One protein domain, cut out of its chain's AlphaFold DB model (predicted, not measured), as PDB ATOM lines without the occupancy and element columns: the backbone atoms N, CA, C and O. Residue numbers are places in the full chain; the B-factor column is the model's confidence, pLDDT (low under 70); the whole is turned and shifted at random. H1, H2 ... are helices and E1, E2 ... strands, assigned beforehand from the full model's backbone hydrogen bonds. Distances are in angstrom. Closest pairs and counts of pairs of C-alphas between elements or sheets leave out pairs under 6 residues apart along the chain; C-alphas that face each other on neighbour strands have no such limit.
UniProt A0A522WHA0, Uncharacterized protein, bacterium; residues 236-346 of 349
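This is residues 236 to 346 of the 349 residues of an uncharacterized protein of bacterium (UniProt A0A522WHA0). What is the main picture? A strongly twisted sheet of five antiparallel strands has three short helices, H1, H2 and H3, over one face: two layers, helices on one face of a sheet. No named helix covers the other face. What makes it up? The printed part has 111 residues, under half of them in named elements, in the order H1 E1 E2 E3 E4 E5 H2 H3; the sheet's order is E1 - E2 - E3 - E5 - E4, and the class is mixed, helices and strands. The whole is compact, with a radius of gyration of the C-alphas of 13.4 A and spans of 38 by 32 by 23 A.

Where does the printed part begin? H1, residues 236 to 244, begins with C-alpha 236 at (-39.938, 46.131, -47.817) and is 12.0 A long. Which strands come next? E1 is residues 252 to 256, E2 residues 269 to 276, 22.9 A long, and E3 residues 285 to 292, 23.5 A long. E4 is residues 311 to 315 and E5 residues 321 to 325. What follows the strands? H2 is residues 328 to 333, and H3, residues 337 to 344, ends with C-alpha 344 at (-26.297, 44.899, -52.965).

How are the strands paired? E1, E2 and E3 form a meander, each strand the antiparallel neighbour of the one before, with N 253 and O 275 at 2.8 A and N 272 and O 289 at 2.9 A. E5 is antiparallel to E3, with N 290 and O 323 at 2.8 A, and forms a hairpin with E4, with N 311 and O 324 at 2.8 A. Where are the helices? H1 is over E2 at a height over the sheet of 8.6 A, and H2 is over E3 at 8.3 A, running across the strands. H3 is over E5, and only just over E4, with 3 of its 8 C-alphas, at 9.7 A. Do the helices meet? H1 and H3 only just touch, with 3 pairs of C-alphas within 8 A, the closest being Thr 242 and Ala 344 at 6.7 A. H1 and H2 are apart. How are the helix backbones? Every O i to N i+4 pair is within hydrogen-bond range in H1 and H3; H2 has 0 of 2, and 2 of 3 O i to N i+3 pairs.

How large is it, and is it cut? The two C-alphas farthest apart, those of Leu 280 and Leu 317, are 39.8 A apart, and the printed part has no cut. Which links are long? Those from E1 to E2, 12 residues, and from E3 to E4, 18 residues. Where is confidence low? Residues 260 to 267, 304 and 306 to 307 are under 70.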
ATOM      1  N   GLU A 236     -39.750  47.392 -47.102       92.88
ATOM      2  CA  GLU A 236     -39.938  46.131 -47.817       92.88
ATOM      3  C   GLU A 236     -39.816  46.295 -49.338       92.88
ATOM      4  O   GLU A 236     -39.100  45.529 -49.978       92.88
ATOM      5  N   ASP A 237     -40.454  47.315 -49.914       93.25
ATOM      6  CA  ASP A 237     -40.369  47.616 -51.347       93.25
ATOM      7  C   ASP A 237     -38.942  47.932 -51.790       93.25
ATOM      8  O   ASP A 237     -38.476  47.428 -52.815       93.25
ATOM      9  N   ILE A 238     -38.236  48.747 -51.001       93.81
ATOM     10  CA  ILE A 238     -36.834  49.092 -51.257       93.81
ATOM     11  C   ILE A 238     -35.986  47.822 -51.239       93.81
ATOM     12  O   ILE A 238     -35.163  47.614 -52.135       93.81
ATOM     13  N   LEU A 239     -36.203  46.957 -50.246       94.44
ATOM     14  CA  LEU A 239     -35.459  45.716 -50.099       94.44
ATOM     15  C   LEU A 239     -35.721  44.754 -51.269       94.44
ATOM     16  O   LEU A 239     -34.768  44.270 -51.875       94.44
ATOM     17  N   ILE A 240     -36.983  44.531 -51.646       94.12
ATOM     18  CA  ILE A 240     -37.353  43.667 -52.779       94.12
ATOM     19  C   ILE A 240     -36.780  44.203 -54.087       94.12
ATOM     20  O   ILE A 240     -36.209  43.433 -54.857       94.12
ATOM     21  N   SER A 241     -36.900  45.508 -54.341       93.50
ATOM     22  CA  SER A 241     -36.348  46.122 -55.550       93.50
ATOM     23  C   SER A 241     -34.832  45.971 -55.612       93.50
ATOM     24  O   SER A 241     -34.304  45.603 -56.653       93.50
ATOM     25  N   THR A 242     -34.136  46.213 -54.498       94.88
ATOM     26  CA  THR A 242     -32.670  46.114 -54.437       94.88
ATOM     27  C   THR A 242     -32.196  44.681 -54.673       94.88
ATOM     28  O   THR A 242     -31.194  44.455 -55.347       94.88
ATOM     29  N   LEU A 243     -32.912  43.697 -54.125       95.44
ATOM     30  CA  LEU A 243     -32.546  42.287 -54.254       95.44
ATOM     31  C   LEU A 243     -32.950  41.685 -55.604       95.44
ATOM     32  O   LEU A 243     -32.301  40.746 -56.056       95.44
ATOM     33  N   SER A 244     -33.980  42.222 -56.260       93.00
ATOM     34  CA  SER A 244     -34.440  41.751 -57.572       93.00
ATOM     35  C   SER A 244     -33.348  41.863 -58.640       93.00
ATOM     36  O   SER A 244     -33.230  40.976 -59.480       93.00
ATOM     37  N   ASP A 245     -32.500  42.891 -58.566       93.94
ATOM     38  CA  ASP A 245     -31.412  43.129 -59.526       93.94
ATOM     39  C   ASP A 245     -30.245  42.130 -59.412       93.94
ATOM     40  O   ASP A 245     -29.395  42.069 -60.302       93.94
ATOM     41  N   ILE A 246     -30.177  41.361 -58.319       96.12
ATOM     42  CA  ILE A 246     -29.127  40.354 -58.096       96.12
ATOM     43  C   ILE A 246     -29.637  38.915 -58.174       96.12
ATOM     44  O   ILE A 246     -28.841  37.992 -57.991       96.12
ATOM     45  N   LEU A 247     -30.937  38.704 -58.411       95.06
ATOM     46  CA  LEU A 247     -31.479  37.356 -58.529       95.06
ATOM     47  C   LEU A 247     -30.897  36.660 -59.765       95.06
ATOM     48  O   LEU A 247     -30.913  37.230 -60.855       95.06
ATOM     49  N   PRO A 248     -30.421  35.412 -59.640       94.88
ATOM     50  CA  PRO A 248     -30.058  34.628 -60.807       94.88
ATOM     51  C   PRO A 248     -31.283  34.315 -61.681       94.88
ATOM     52  O   PRO A 248     -32.349  33.966 -61.168       94.88
ATOM     53  N   ASP A 249     -31.099  34.290 -63.004       92.44
ATOM     54  CA  ASP A 249     -32.145  33.988 -64.005       92.44
ATOM     55  C   ASP A 249     -32.633  32.516 -64.001       92.44
ATOM     56  O   ASP A 249     -33.226  32.031 -64.966       92.44
ATOM     57  N   ASN A 250     -32.379  31.754 -62.935       89.31
ATOM     58  CA  ASN A 250     -32.690  30.323 -62.831       89.31
ATOM     59  C   ASN A 250     -33.913  30.021 -61.940       89.31
ATOM     60  O   ASN A 250     -34.006  28.927 -61.367       89.31
ATOM     61  N   GLY A 251     -34.858  30.967 -61.877       90.00
ATOM     62  CA  GLY A 251     -36.178  30.790 -61.265       90.00
ATOM     63  C   GLY A 251     -36.306  31.271 -59.819       90.00
ATOM     64  O   GLY A 251     -37.206  30.805 -59.122       90.00
ATOM     65  N   TRP A 252     -35.423  32.157 -59.348       93.25
ATOM     66  CA  TRP A 252     -35.578  32.795 -58.038       93.25
ATOM     67  C   TRP A 252     -36.635  33.892 -58.067       93.25
ATOM     68  O   TRP A 252     -36.698  34.685 -59.002       93.25
ATOM     69  N   LEU A 253     -37.424  33.954 -57.002       92.19
ATOM     70  CA  LEU A 253     -38.449  34.958 -56.762       92.19
ATOM     71  C   LEU A 253     -38.313  35.513 -55.343       92.19
ATOM     72  O   LEU A 253     -37.795  34.841 -54.450       92.19
ATOM     73  N   LEU A 254     -38.798  36.739 -55.143       93.06
ATOM     74  CA  LEU A 254     -38.804  37.439 -53.860       93.06
ATOM     75  C   LEU A 254     -40.237  37.708 -53.420       93.06
ATOM     76  O   LEU A 254     -41.037  38.227 -54.199       93.06
ATOM     77  N   PHE A 255     -40.527  37.426 -52.154       91.12
ATOM     78  CA  PHE A 255     -41.833  37.671 -51.558       91.12
ATOM     79  C   PHE A 255     -41.691  38.354 -50.196       91.12
ATOM     80  O   PHE A 255     -40.853  37.934 -49.388       91.12
ATOM     81  N   PRO A 256     -42.542  39.347 -49.887       90.38
ATOM     82  CA  PRO A 256     -42.850  39.719 -48.515       90.38
ATOM     83  C   PRO A 256     -43.184  38.476 -47.695       90.38
ATOM     84  O   PRO A 256     -44.001  37.650 -48.111       90.38
ATOM     85  N   PHE A 257     -42.577  38.334 -46.524       87.12
ATOM     86  CA  PHE A 257     -42.829  37.206 -45.643       87.12
ATOM     87  C   PHE A 257     -43.236  37.718 -44.267       87.12
ATOM     88  O   PHE A 257     -42.530  38.492 -43.643       87.12
ATOM     89  N   GLN A 258     -44.394  37.293 -43.767       79.25
ATOM     90  CA  GLN A 258     -44.896  37.713 -42.450       79.25
ATOM     91  C   GLN A 258     -44.747  36.607 -41.407       79.25
ATOM     92  O   GLN A 258     -45.646  36.352 -40.607       79.25
ATOM     93  N   LYS A 259     -43.618  35.896 -41.419       70.94
ATOM     94  CA  LYS A 259     -43.324  34.934 -40.358       70.94
ATOM     95  C   LYS A 259     -42.441  35.590 -39.315       70.94
ATOM     96  O   LYS A 259     -41.290  35.940 -39.597       70.94
ATOM     97  N   THR A 260     -42.976  35.688 -38.103       66.75
ATOM     98  CA  THR A 260     -42.218  36.101 -36.927       66.75
ATOM     99  C   THR A 260     -40.991  35.211 -36.782       66.75
ATOM    100  O   THR A 260     -41.124  33.983 -36.882       66.75
ATOM    101  N   PRO A 261     -39.796  35.791 -36.559       65.19
ATOM    102  CA  PRO A 261     -38.634  35.005 -36.193       65.19
ATOM    103  C   PRO A 261     -39.011  34.098 -35.012       65.19
ATOM    104  O   PRO A 261     -39.663  34.573 -34.080       65.19
ATOM    105  N   PRO A 262     -38.644  32.807 -35.023       62.38
ATOM    106  CA  PRO A 262     -39.254  31.826 -34.129       62.38
ATOM    107  C   PRO A 262     -39.058  32.084 -32.622       62.38
ATOM    108  O   PRO A 262     -39.714  31.424 -31.823       62.38
ATOM    109  N   VAL A 263     -38.152  32.983 -32.214       60.56
ATOM    110  CA  VAL A 263     -37.754  33.144 -30.798       60.56
ATOM    111  C   VAL A 263     -37.635  34.604 -30.339       60.56
ATOM    112  O   VAL A 263     -37.498  34.850 -29.144       60.56
ATOM    113  N   VAL A 264     -37.736  35.598 -31.228       61.66
ATOM    114  CA  VAL A 264     -37.540  36.999 -30.826       61.66
ATOM    115  C   VAL A 264     -38.767  37.823 -31.174       61.66
ATOM    116  O   VAL A 264     -39.138  37.949 -32.339       61.66
ATOM    117  N   ASN A 265     -39.377  38.414 -30.144       67.31
ATOM    118  CA  ASN A 265     -40.376  39.466 -30.290       67.31
ATOM    119  C   ASN A 265     -39.670  40.762 -30.715       67.31
ATOM    120  O   ASN A 265     -39.585  41.725 -29.955       67.31
ATOM    121  N   LEU A 266     -39.062  40.739 -31.900       67.62
ATOM    122  CA  LEU A 266     -38.511  41.937 -32.502       67.62
ATOM    123  C   LEU A 266     -39.686  42.802 -32.917       67.62
ATOM    124  O   LEU A 266     -40.427  42.466 -33.841       67.62
ATOM    125  N   ALA A 267     -39.858  43.923 -32.228       67.31
ATOM    126  CA  ALA A 267     -40.677  44.988 -32.760       67.31
ATOM    127  C   ALA A 267     -40.011  45.493 -34.052       67.31
ATOM    128  O   ALA A 267     -38.810  45.763 -34.066       67.31
ATOM    129  N   ASN A 268     -40.797  45.647 -35.119       80.69
ATOM    130  CA  ASN A 268     -40.380  46.281 -36.374       80.69
ATOM    131  C   ASN A 268     -39.239  45.547 -37.106       80.69
ATOM    132  O   ASN A 268     -38.111  46.037 -37.184       80.69
ATOM    133  N   TYR A 269     -39.556  44.384 -37.673       86.94
ATOM    134  CA  TYR A 269     -38.704  43.710 -38.653       86.94
ATOM    135  C   TYR A 269     -39.389  43.680 -40.021       86.94
ATOM    136  O   TYR A 269     -40.616  43.707 -40.116       86.94
ATOM    137  N   VAL A 270     -38.579  43.583 -41.070       87.69
ATOM    138  CA  VAL A 270     -39.019  43.196 -42.416       87.69
ATOM    139  C   VAL A 270     -38.403  41.838 -42.701       87.69
ATOM    140  O   VAL A 270     -37.224  41.632 -42.398       87.69
ATOM    141  N   SER A 271     -39.164  40.903 -43.263       90.38
ATOM    142  CA  SER A 271     -38.583  39.668 -43.772       90.38
ATOM    143  C   SER A 271     -39.015  39.364 -45.192       90.38
ATOM    144  O   SER A 271     -40.145  39.617 -45.601       90.38
ATOM    145  N   ILE A 272     -38.055  38.846 -45.950       90.94
ATOM    146  CA  ILE A 272     -38.195  38.511 -47.357       90.94
ATOM    147  C   ILE A 272     -37.912  37.026 -47.507       90.94
ATOM    148  O   ILE A 272     -36.860  36.536 -47.089       90.94
ATOM    149  N   LEU A 273     -38.859  36.318 -48.106       90.44
ATOM    150  CA  LEU A 273     -38.676  34.960 -48.586       90.44
ATOM    151  C   LEU A 273     -38.071  35.042 -49.986       90.44
ATOM    152  O   LEU A 273     -38.645  35.679 -50.868       90.44
ATOM    153  N   VAL A 274     -36.928  34.394 -50.188       88.69
ATOM    154  CA  VAL A 274     -36.357  34.194 -51.522       88.69
ATOM    155  C   VAL A 274     -36.512  32.722 -51.856       88.69
ATOM    156  O   VAL A 274     -35.953  31.861 -51.174       88.69
ATOM    157  N   GLU A 275     -37.302  32.429 -52.875       90.25
ATOM    158  CA  GLU A 275     -37.671  31.065 -53.229       90.25
ATOM    159  C   GLU A 275     -37.276  30.781 -54.668       90.25
ATOM    160  O   GLU A 275     -37.606  31.535 -55.580       90.25
ATOM    161  N   ARG A 276     -36.586  29.665 -54.879       90.31
ATOM    162  CA  ARG A 276     -36.379  29.124 -56.212       90.31
ATOM    163  C   ARG A 276     -37.548  28.221 -56.572       90.31
ATOM    164  O   ARG A 276     -37.706  27.152 -55.978       90.31
ATOM    165  N   GLN A 277     -38.310  28.609 -57.589       86.12
ATOM    166  CA  GLN A 277     -39.358  27.753 -58.125       86.12
ATOM    167  C   GLN A 277     -38.753  26.552 -58.852       86.12
ATOM    168  O   GLN A 277     -37.828  26.666 -59.660       86.12
ATOM    169  N   ALA A 278     -39.312  25.379 -58.578       83.81
ATOM    170  CA  ALA A 278     -38.976  24.140 -59.255       83.81
ATOM    171  C   ALA A 278     -40.246  23.468 -59.781       83.81
ATOM    172  O   ALA A 278     -41.352  23.732 -59.317       83.81
ATOM    173  N   LYS A 279     -40.087  22.570 -60.760       81.25
ATOM    174  CA  LYS A 279     -41.215  21.798 -61.313       81.25
ATOM    175  C   LYS A 279     -41.822  20.834 -60.289       81.25
ATOM    176  O   LYS A 279     -42.987  20.473 -60.415       81.25
ATOM    177  N   LEU A 280     -41.021  20.393 -59.322       78.12
ATOM    178  CA  LEU A 280     -41.409  19.461 -58.270       78.12
ATOM    179  C   LEU A 280     -41.295  20.148 -56.912       78.12
ATOM    180  O   LEU A 280     -40.353  20.900 -56.667       78.12
ATOM    181  N   LYS A 281     -42.243  19.852 -56.020       78.75
ATOM    182  CA  LYS A 281     -42.324  20.456 -54.685       78.75
ATOM    183  C   LYS A 281     -41.064  20.213 -53.842       78.75
ATOM    184  O   LYS A 281     -40.645  21.108 -53.120       78.75
ATOM    185  N   ASP A 282     -40.434  19.048 -53.985       79.69
ATOM    186  CA  ASP A 282     -39.241  18.657 -53.211       79.69
ATOM    187  C   ASP A 282     -37.954  19.387 -53.655       79.69
ATOM    188  O   ASP A 282     -36.911  19.320 -52.998       79.69
ATOM    189  N   ASP A 283     -38.023  20.121 -54.767       82.88
ATOM    190  CA  ASP A 283     -36.918  20.915 -55.303       82.88
ATOM    191  C   ASP A 283     -37.040  22.412 -55.028       82.88
ATOM    192  O   ASP A 283     -36.168  23.182 -55.441       82.88
ATOM    193  N   VAL A 284     -38.090  22.822 -54.316       85.81
ATOM    194  CA  VAL A 284     -38.229  24.195 -53.841       85.81
ATOM    195  C   VAL A 284     -37.138  24.467 -52.813       85.81
ATOM    196  O   VAL A 284     -36.994  23.752 -51.818       85.81
ATOM    197  N   VAL A 285     -36.356  25.514 -53.061       90.31
ATOM    198  CA  VAL A 285     -35.320  25.981 -52.143       90.31
ATOM    199  C   VAL A 285     -35.692  27.372 -51.679       90.31
ATOM    200  O   VAL A 285     -35.841  28.276 -52.498       90.31
ATOM    201  N   ALA A 286     -35.827  27.535 -50.368       91.62
ATOM    202  CA  ALA A 286     -36.214  28.786 -49.744       91.62
ATOM    203  C   ALA A 286     -35.118  29.277 -48.799       91.62
ATOM    204  O   ALA A 286     -34.631  28.528 -47.954       91.62
ATOM    205  N   MET A 287     -34.769  30.549 -48.919       92.94
ATOM    206  CA  MET A 287     -33.971  31.287 -47.944       92.94
ATOM    207  C   MET A 287     -34.814  32.426 -47.378       92.94
ATOM    208  O   MET A 287     -35.764  32.892 -48.011       92.94
ATOM    209  N   VAL A 288     -34.472  32.878 -46.178       92.88
ATOM    210  CA  VAL A 288     -35.175  33.991 -45.535       92.88
ATOM    211  C   VAL A 288     -34.161  35.039 -45.122       92.88
ATOM    212  O   VAL A 288     -33.173  34.721 -44.465       92.88
ATOM    213  N   LEU A 289     -34.415  36.283 -45.513       94.25
ATOM    214  CA  LEU A 289     -33.672  37.456 -45.076       94.25
ATOM    215  C   LEU A 289     -34.527  38.226 -44.073       94.25
ATOM    216  O   LEU A 289     -35.687  38.514 -44.351       94.25
ATOM    217  N   TRP A 290     -33.947  38.599 -42.940       93.62
ATOM    218  CA  TRP A 290     -34.555  39.492 -41.961       93.62
ATOM    219  C   TRP A 290     -33.759  40.790 -41.876       93.62
ATOM    220  O   TRP A 290     -32.532  40.764 -41.785       93.62
ATOM    221  N   GLN A 291     -34.472  41.910 -41.847       94.31
ATOM    222  CA  GLN A 291     -33.968  43.241 -41.538       94.31
ATOM    223  C   GLN A 291     -34.541  43.685 -40.193       94.31
ATOM    224  O   GLN A 291     -35.753  43.620 -39.981       94.31
ATOM    225  N   THR A 292     -33.684  44.167 -39.296       93.25
ATOM    226  CA  THR A 292     -34.068  44.612 -37.952       93.25
ATOM    227  C   THR A 292     -33.485  45.991 -37.649       93.25
ATOM    228  O   THR A 292     -32.475  46.404 -38.224       93.25
ATOM    229  N   ASN A 293     -34.119  46.723 -36.730       92.81
ATOM    230  CA  ASN A 293     -33.612  48.019 -36.252       92.81
ATOM    231  C   ASN A 293     -32.546  47.879 -35.161       92.81
ATOM    232  O   ASN A 293     -31.775  48.803 -34.927       92.81
ATOM    233  N   GLU A 294     -32.512  46.730 -34.492       91.88
ATOM    234  CA  GLU A 294     -31.600  46.445 -33.391       91.88
ATOM    235  C   GLU A 294     -30.855  45.145 -33.656       91.88
ATOM    236  O   GLU A 294     -31.415  44.179 -34.192       91.88
ATOM    237  N   ARG A 295     -29.585  45.114 -33.253       92.12
ATOM    238  CA  ARG A 295     -28.772  43.907 -33.315       92.12
ATOM    239  C   ARG A 295     -29.293  42.885 -32.308       92.12
ATOM    240  O   ARG A 295     -29.366  43.158 -31.115       92.12
ATOM    241  N   SER A 296     -29.578  41.680 -32.783       88.56
ATOM    242  CA  SER A 296     -29.911  40.519 -31.966       88.56
ATOM    243  C   SER A 296     -28.853  39.428 -32.118       88.56
ATOM    244  O   SER A 296     -28.795  38.735 -33.135       88.56
ATOM    245  N   ASP A 297     -28.031  39.236 -31.088       85.31
ATOM    246  CA  ASP A 297     -27.097  38.105 -31.051       85.31
ATOM    247  C   ASP A 297     -27.834  36.769 -30.829       85.31
ATOM    248  O   ASP A 297     -27.341  35.717 -31.229       85.31
ATOM    249  N   MET A 298     -29.047  36.803 -30.252       80.19
ATOM    250  CA  MET A 298     -29.893  35.614 -30.079       80.19
ATOM    251  C   MET A 298     -30.362  35.038 -31.415       80.19
ATOM    252  O   MET A 298     -30.348  33.820 -31.581       80.19
ATOM    253  N   LEU A 299     -30.737  35.895 -32.374       78.19
ATOM    254  CA  LEU A 299     -31.076  35.433 -33.721       78.19
ATOM    255  C   LEU A 299     -29.900  34.699 -34.363       78.19
ATOM    256  O   LEU A 299     -30.086  33.610 -34.890       78.19
ATOM    257  N   ALA A 300     -28.687  35.247 -34.251       76.56
ATOM    258  CA  ALA A 300     -27.487  34.682 -34.870       76.56
ATOM    259  C   ALA A 300     -27.065  33.305 -34.312       76.56
ATOM    260  O   ALA A 300     -26.220  32.626 -34.890       76.56
ATOM    261  N   GLN A 301     -27.610  32.892 -33.167       76.62
ATOM    262  CA  GLN A 301     -27.303  31.606 -32.530       76.62
ATOM    263  C   GLN A 301     -28.399  30.562 -32.761       76.62
ATOM    264  O   GLN A 301     -28.281  29.418 -32.311       76.62
ATOM    265  N   GLN A 302     -29.479  30.940 -33.441       73.06
ATOM    266  CA  GLN A 302     -30.644  30.092 -33.563       73.06
ATOM    267  C   GLN A 302     -30.464  29.039 -34.656       73.06
ATOM    268  O   GLN A 302     -30.143  29.356 -35.800       73.06
ATOM    269  N   LYS A 303     -30.762  27.785 -34.300       75.06
ATOM    270  CA  LYS A 303     -30.939  26.692 -35.255       75.06
ATOM    271  C   LYS A 303     -32.375  26.662 -35.778       75.06
ATOM    272  O   LYS A 303     -33.323  26.766 -34.996       75.06
ATOM    273  N   VAL A 304     -32.529  26.490 -37.084       69.06
ATOM    274  CA  VAL A 304     -33.807  26.254 -37.760       69.06
ATOM    275  C   VAL A 304     -33.818  24.797 -38.221       69.06
ATOM    276  O   VAL A 304     -33.036  24.406 -39.083       69.06
ATOM    277  N   GLY A 305     -34.675  23.976 -37.608       71.50
ATOM    278  CA  GLY A 305     -34.693  22.531 -37.854       71.50
ATOM    279  C   GLY A 305     -33.425  21.828 -37.355       71.50
ATOM    280  O   GLY A 305     -32.865  22.196 -36.321       71.50
ATOM    281  N   ASP A 306     -32.982  20.810 -38.091       57.41
ATOM    282  CA  ASP A 306     -31.989  19.853 -37.595       57.41
ATOM    283  C   ASP A 306     -30.516  20.274 -37.773       57.41
ATOM    284  O   ASP A 306     -29.644  19.647 -37.168       57.41
ATOM    285  N   ALA A 307     -30.183  21.323 -38.540       53.00
ATOM    286  CA  ALA A 307     -28.765  21.582 -38.844       53.00
ATOM    287  C   ALA A 307     -28.331  23.020 -39.172       53.00
ATOM    288  O   ALA A 307     -27.126  23.253 -39.247       53.00
ATOM    289  N   GLU A 308     -29.224  23.993 -39.346       70.19
ATOM    290  CA  GLU A 308     -28.834  25.245 -40.012       70.19
ATOM    291  C   GLU A 308     -29.048  26.477 -39.128       70.19
ATOM    292  O   GLU A 308     -30.059  26.600 -38.438       70.19
ATOM    293  N   VAL A 309     -28.052  27.367 -39.111       81.12
ATOM    294  CA  VAL A 309     -27.983  28.539 -38.226       81.12
ATOM    295  C   VAL A 309     -28.363  29.798 -39.003       81.12
ATOM    296  O   VAL A 309     -27.962  29.954 -40.156       81.12
ATOM    297  N   ILE A 310     -29.121  30.701 -38.380       89.19
ATOM    298  CA  ILE A 310     -29.341  32.051 -38.915       89.19
ATOM    299  C   ILE A 310     -28.029  32.837 -38.801       89.19
ATOM    300  O   ILE A 310     -27.496  33.016 -37.711       89.19
ATOM    301  N   GLU A 311     -27.505  33.332 -39.916       92.06
ATOM    302  CA  GLU A 311     -26.234  34.053 -39.972       92.06
ATOM    303  C   GLU A 311     -26.457  35.568 -39.940       92.06
ATOM    304  O   GLU A 311     -27.308  36.098 -40.655       92.06
ATOM    305  N   TYR A 312     -25.664  36.289 -39.146       94.62
ATOM    306  CA  TYR A 312     -25.588  37.747 -39.222       94.62
ATOM    307  C   TYR A 312     -24.734  38.165 -40.426       94.62
ATOM    308  O   TYR A 312     -23.534  37.888 -40.464       94.62
ATOM    309  N   LEU A 313     -25.343  38.849 -41.397       95.56
ATOM    310  CA  LEU A 313     -24.661  39.286 -42.619       95.56
ATOM    311  C   LEU A 313     -23.915  40.613 -42.456       95.56
ATOM    312  O   LEU A 313     -22.936  40.856 -43.165       95.56
ATOM    313  N   GLY A 314     -24.378  41.474 -41.553       96.38
ATOM    314  CA  GLY A 314     -23.847  42.820 -41.363       96.38
ATOM    315  C   GLY A 314     -24.943  43.851 -41.110       96.38
ATOM    316  O   GLY A 314     -26.104  43.512 -40.872       96.38
ATOM    317  N   HIS A 315     -24.567  45.122 -41.184       97.06
ATOM    318  CA  HIS A 315     -25.466  46.257 -41.017       97.06
ATOM    319  C   HIS A 315     -25.310  47.272 -42.153       97.06
ATOM    320  O   HIS A 315     -24.224  47.428 -42.708       97.06
ATOM    321  N   SER A 316     -26.394  47.950 -42.526       96.38
ATOM    322  CA  SER A 316     -26.356  49.002 -43.545       96.38
ATOM    323  C   SER A 316     -25.869  50.331 -42.966       96.38
ATOM    324  O   SER A 316     -25.885  50.554 -41.754       96.38
ATOM    325  N   LEU A 317     -25.519  51.272 -43.848       92.81
ATOM    326  CA  LEU A 317     -25.198  52.659 -43.477       92.81
ATOM    327  C   LEU A 317     -26.341  53.381 -42.745       92.81
ATOM    328  O   LEU A 317     -26.102  54.369 -42.056       92.81
ATOM    329  N   LEU A 318     -27.575  52.892 -42.890       91.12
ATOM    330  CA  LEU A 318     -28.758  53.415 -42.207       91.12
ATOM    331  C   LEU A 318     -28.983  52.767 -40.829       91.12
ATOM    332  O   LEU A 318     -30.014  53.005 -40.207       91.12
ATOM    333  N   GLY A 319     -28.048  51.937 -40.357       93.69
ATOM    334  CA  GLY A 319     -28.106  51.303 -39.040       93.69
ATOM    335  C   GLY A 319     -29.077  50.124 -38.943       93.69
ATOM    336  O   GLY A 319     -29.441  49.736 -37.838       93.69
ATOM    337  N   LYS A 320     -29.513  49.553 -40.073       95.31
ATOM    338  CA  LYS A 320     -30.324  48.325 -40.079       95.31
ATOM    339  C   LYS A 320     -29.417  47.104 -40.012       95.31
ATOM    340  O   LYS A 320     -28.384  47.094 -40.675       95.31
ATOM    341  N   TYR A 321     -29.816  46.073 -39.278       95.56
ATOM    342  CA  TYR A 321     -29.075  44.819 -39.143       95.56
ATOM    343  C   TYR A 321     -29.733  43.725 -39.979       95.56
ATOM    344  O   TYR A 321     -30.960  43.637 -40.026       95.56
ATOM    345  N   TYR A 322     -28.920  42.895 -40.633       95.50
ATOM    346  CA  TYR A 322     -29.396  41.878 -41.565       95.50
ATOM    347  C   TYR A 322     -28.976  40.483 -41.136       95.50
ATOM    348  O   TYR A 322     -27.813  40.228 -40.810       95.50
ATOM    349  N   TYR A 323     -29.939  39.573 -41.192       94.25
ATOM    350  CA  TYR A 323     -29.779  38.170 -40.847       94.25
ATOM    351  C   TYR A 323     -30.309  37.315 -41.977       94.25
ATOM    352  O   TYR A 323     -31.336  37.649 -42.563       94.25
ATOM    353  N   VAL A 324     -29.655  36.199 -42.262       93.50
ATOM    354  CA  VAL A 324     -30.097  35.309 -43.328       93.50
ATOM    355  C   VAL A 324     -30.094  33.860 -42.877       93.50
ATOM    356  O   VAL A 324     -29.200  33.400 -42.174       93.50
ATOM    357  N   TYR A 325     -31.106  33.133 -43.313       92.06
ATOM    358  CA  TYR A 325     -31.143  31.684 -43.301       92.06
ATOM    359  C   TYR A 325     -30.980  31.212 -44.742       92.06
ATOM    360  O   TYR A 325     -31.831  31.520 -45.574       92.06
ATOM    361  N   ILE A 326     -29.889  30.503 -45.038       91.62
ATOM    362  CA  ILE A 326     -29.580  29.992 -46.377       91.62
ATOM    363  C   ILE A 326     -29.306  28.495 -46.251       91.62
ATOM    364  O   ILE A 326     -28.260  28.144 -45.695       91.62
ATOM    365  N   PRO A 327     -30.197  27.626 -46.758       90.94
ATOM    366  CA  PRO A 327     -29.958  26.194 -46.710       90.94
ATOM    367  C   PRO A 327     -28.794  25.800 -47.620       90.94
ATOM    368  O   PRO A 327     -28.563  26.452 -48.640       90.94
ATOM    369  N   LEU A 328     -28.098  24.702 -47.312       90.19
ATOM    370  CA  LEU A 328     -26.958  24.232 -48.125       90.19
ATOM    371  C   LEU A 328     -27.325  24.073 -49.613       90.19
ATOM    372  O   LEU A 328     -26.586  24.507 -50.493       90.19
ATOM    373  N   LYS A 329     -28.529  23.552 -49.895       91.00
ATOM    374  CA  LYS A 329     -29.054  23.387 -51.262       91.00
ATOM    375  C   LYS A 329     -29.185  24.723 -52.016       91.00
ATOM    376  O   LYS A 329     -29.123  24.739 -53.239       91.00
ATOM    377  N   ALA A 330     -29.343  25.860 -51.328       91.88
ATOM    378  CA  ALA A 330     -29.373  27.172 -51.980       91.88
ATOM    379  C   ALA A 330     -28.003  27.585 -52.524       91.88
ATOM    380  O   ALA A 330     -27.940  28.171 -53.601       91.88
ATOM    381  N   GLU A 331     -26.915  27.248 -51.826       92.75
ATOM    382  CA  GLU A 331     -25.556  27.560 -52.280       92.75
ATOM    383  C   GLU A 331     -25.160  26.758 -53.523       92.75
ATOM    384  O   GLU A 331     -24.358  27.231 -54.321       92.75
ATOM    385  N   GLU A 332     -25.759  25.588 -53.750       93.69
ATOM    386  CA  GLU A 332     -25.570  24.837 -54.996       93.69
ATOM    387  C   GLU A 332     -26.111  25.607 -56.216       93.69
ATOM    388  O   GLU A 332     -25.511  25.577 -57.291       93.69
ATOM    389  N   TYR A 333     -27.226  26.329 -56.051       93.38
ATOM    390  CA  TYR A 333     -27.868  27.105 -57.121       93.38
ATOM    391  C   TYR A 333     -27.410  28.562 -57.195       93.38
ATOM    392  O   TYR A 333     -27.532  29.186 -58.251       93.38
ATOM    393  N   TRP A 334     -26.919  29.108 -56.084       96.12
ATOM    394  CA  TRP A 334     -26.413  30.471 -55.978       96.12
ATOM    395  C   TRP A 334     -25.196  30.524 -55.032       96.12
ATOM    396  O   TRP A 334     -25.306  30.987 -53.895       96.12
ATOM    397  N   PRO A 335     -24.003  30.095 -55.490       95.94
ATOM    398  CA  PRO A 335     -22.825  29.962 -54.621       95.94
ATOM    399  C   PRO A 335     -22.340  31.273 -53.990       95.94
ATOM    400  O   PRO A 335     -21.692  31.276 -52.946       95.94
ATOM    401  N   SER A 336     -22.623  32.407 -54.631       96.81
ATOM    402  CA  SER A 336     -22.223  33.745 -54.186       96.81
ATOM    403  C   SER A 336     -23.290  34.488 -53.381       96.81
ATOM    404  O   SER A 336     -23.046  35.635 -53.005       96.81
ATOM    405  N   VAL A 337     -24.424  33.853 -53.053       95.50
ATOM    406  CA  VAL A 337     -25.612  34.507 -52.474       95.50
ATOM    407  C   VAL A 337     -25.306  35.463 -51.319       95.50
ATOM    408  O   VAL A 337     -25.727  36.617 -51.339       95.50
ATOM    409  N   ARG A 338     -24.495  35.046 -50.339       95.88
ATOM    410  CA  ARG A 338     -24.125  35.883 -49.183       95.88
ATOM    411  C   ARG A 338     -23.396  37.152 -49.605       95.88
ATOM    412  O   ARG A 338     -23.700  38.244 -49.133       95.88
ATOM    413  N   LYS A 339     -22.411  36.995 -50.492       97.06
ATOM    414  CA  LYS A 339     -21.586  38.095 -50.993       97.06
ATOM    415  C   LYS A 339     -22.425  39.051 -51.834       97.06
ATOM    416  O   LYS A 339     -22.249  40.260 -51.710       97.06
ATOM    417  N   ASP A 340     -23.318  38.513 -52.656       97.38
ATOM    418  CA  ASP A 340     -24.168  39.297 -53.548       97.38
ATOM    419  C   ASP A 340     -25.185  40.116 -52.748       97.38
ATOM    420  O   ASP A 340     -25.247  41.330 -52.938       97.38
ATOM    421  N   ILE A 341     -25.871  39.506 -51.770       96.69
ATOM    422  CA  ILE A 341     -26.782  40.209 -50.849       96.69
ATOM    423  C   ILE A 341     -26.028  41.293 -50.071       96.69
ATOM    424  O   ILE A 341     -26.440  42.453 -50.065       96.69
ATOM    425  N   ALA A 342     -24.898  40.948 -49.441       97.25
ATOM    426  CA  ALA A 342     -24.127  41.906 -48.652       97.25
ATOM    427  C   ALA A 342     -23.629  43.088 -49.496       97.25
ATOM    428  O   ALA A 342     -23.635  44.228 -49.031       97.25
ATOM    429  N   LYS A 343     -23.229  42.834 -50.747       97.56
ATOM    430  CA  LYS A 343     -22.810  43.875 -51.687       97.56
ATOM    431  C   LYS A 343     -23.986  44.751 -52.123       97.56
ATOM    432  O   LYS A 343     -23.843  45.969 -52.093       97.56
ATOM    433  N   ALA A 344     -25.114  44.161 -52.515       96.75
ATOM    434  CA  ALA A 344     -26.297  44.899 -52.965       96.75
ATOM    435  C   ALA A 344     -26.830  45.835 -51.874       96.75
ATOM    436  O   ALA A 344     -27.135  46.994 -52.136       96.75
ATOM    437  N   LEU A 345     -26.839  45.361 -50.626       96.31
ATOM    438  CA  LEU A 345     -27.281  46.132 -49.463       96.31
ATOM    439  C   LEU A 345     -26.177  47.009 -48.849       96.31
ATOM    440  O   LEU A 345     -26.416  47.688 -47.851       96.31
ATOM    441  N   SER A 346     -24.974  47.019 -49.439       96.75
ATOM    442  CA  SER A 346     -23.812  47.786 -48.966       96.75
ATOM    443  C   SER A 346     -23.504  47.567 -47.476       96.75
ATOM    444  O   SER A 346     -23.286  48.520 -46.723       96.75
TER     445      SER A 346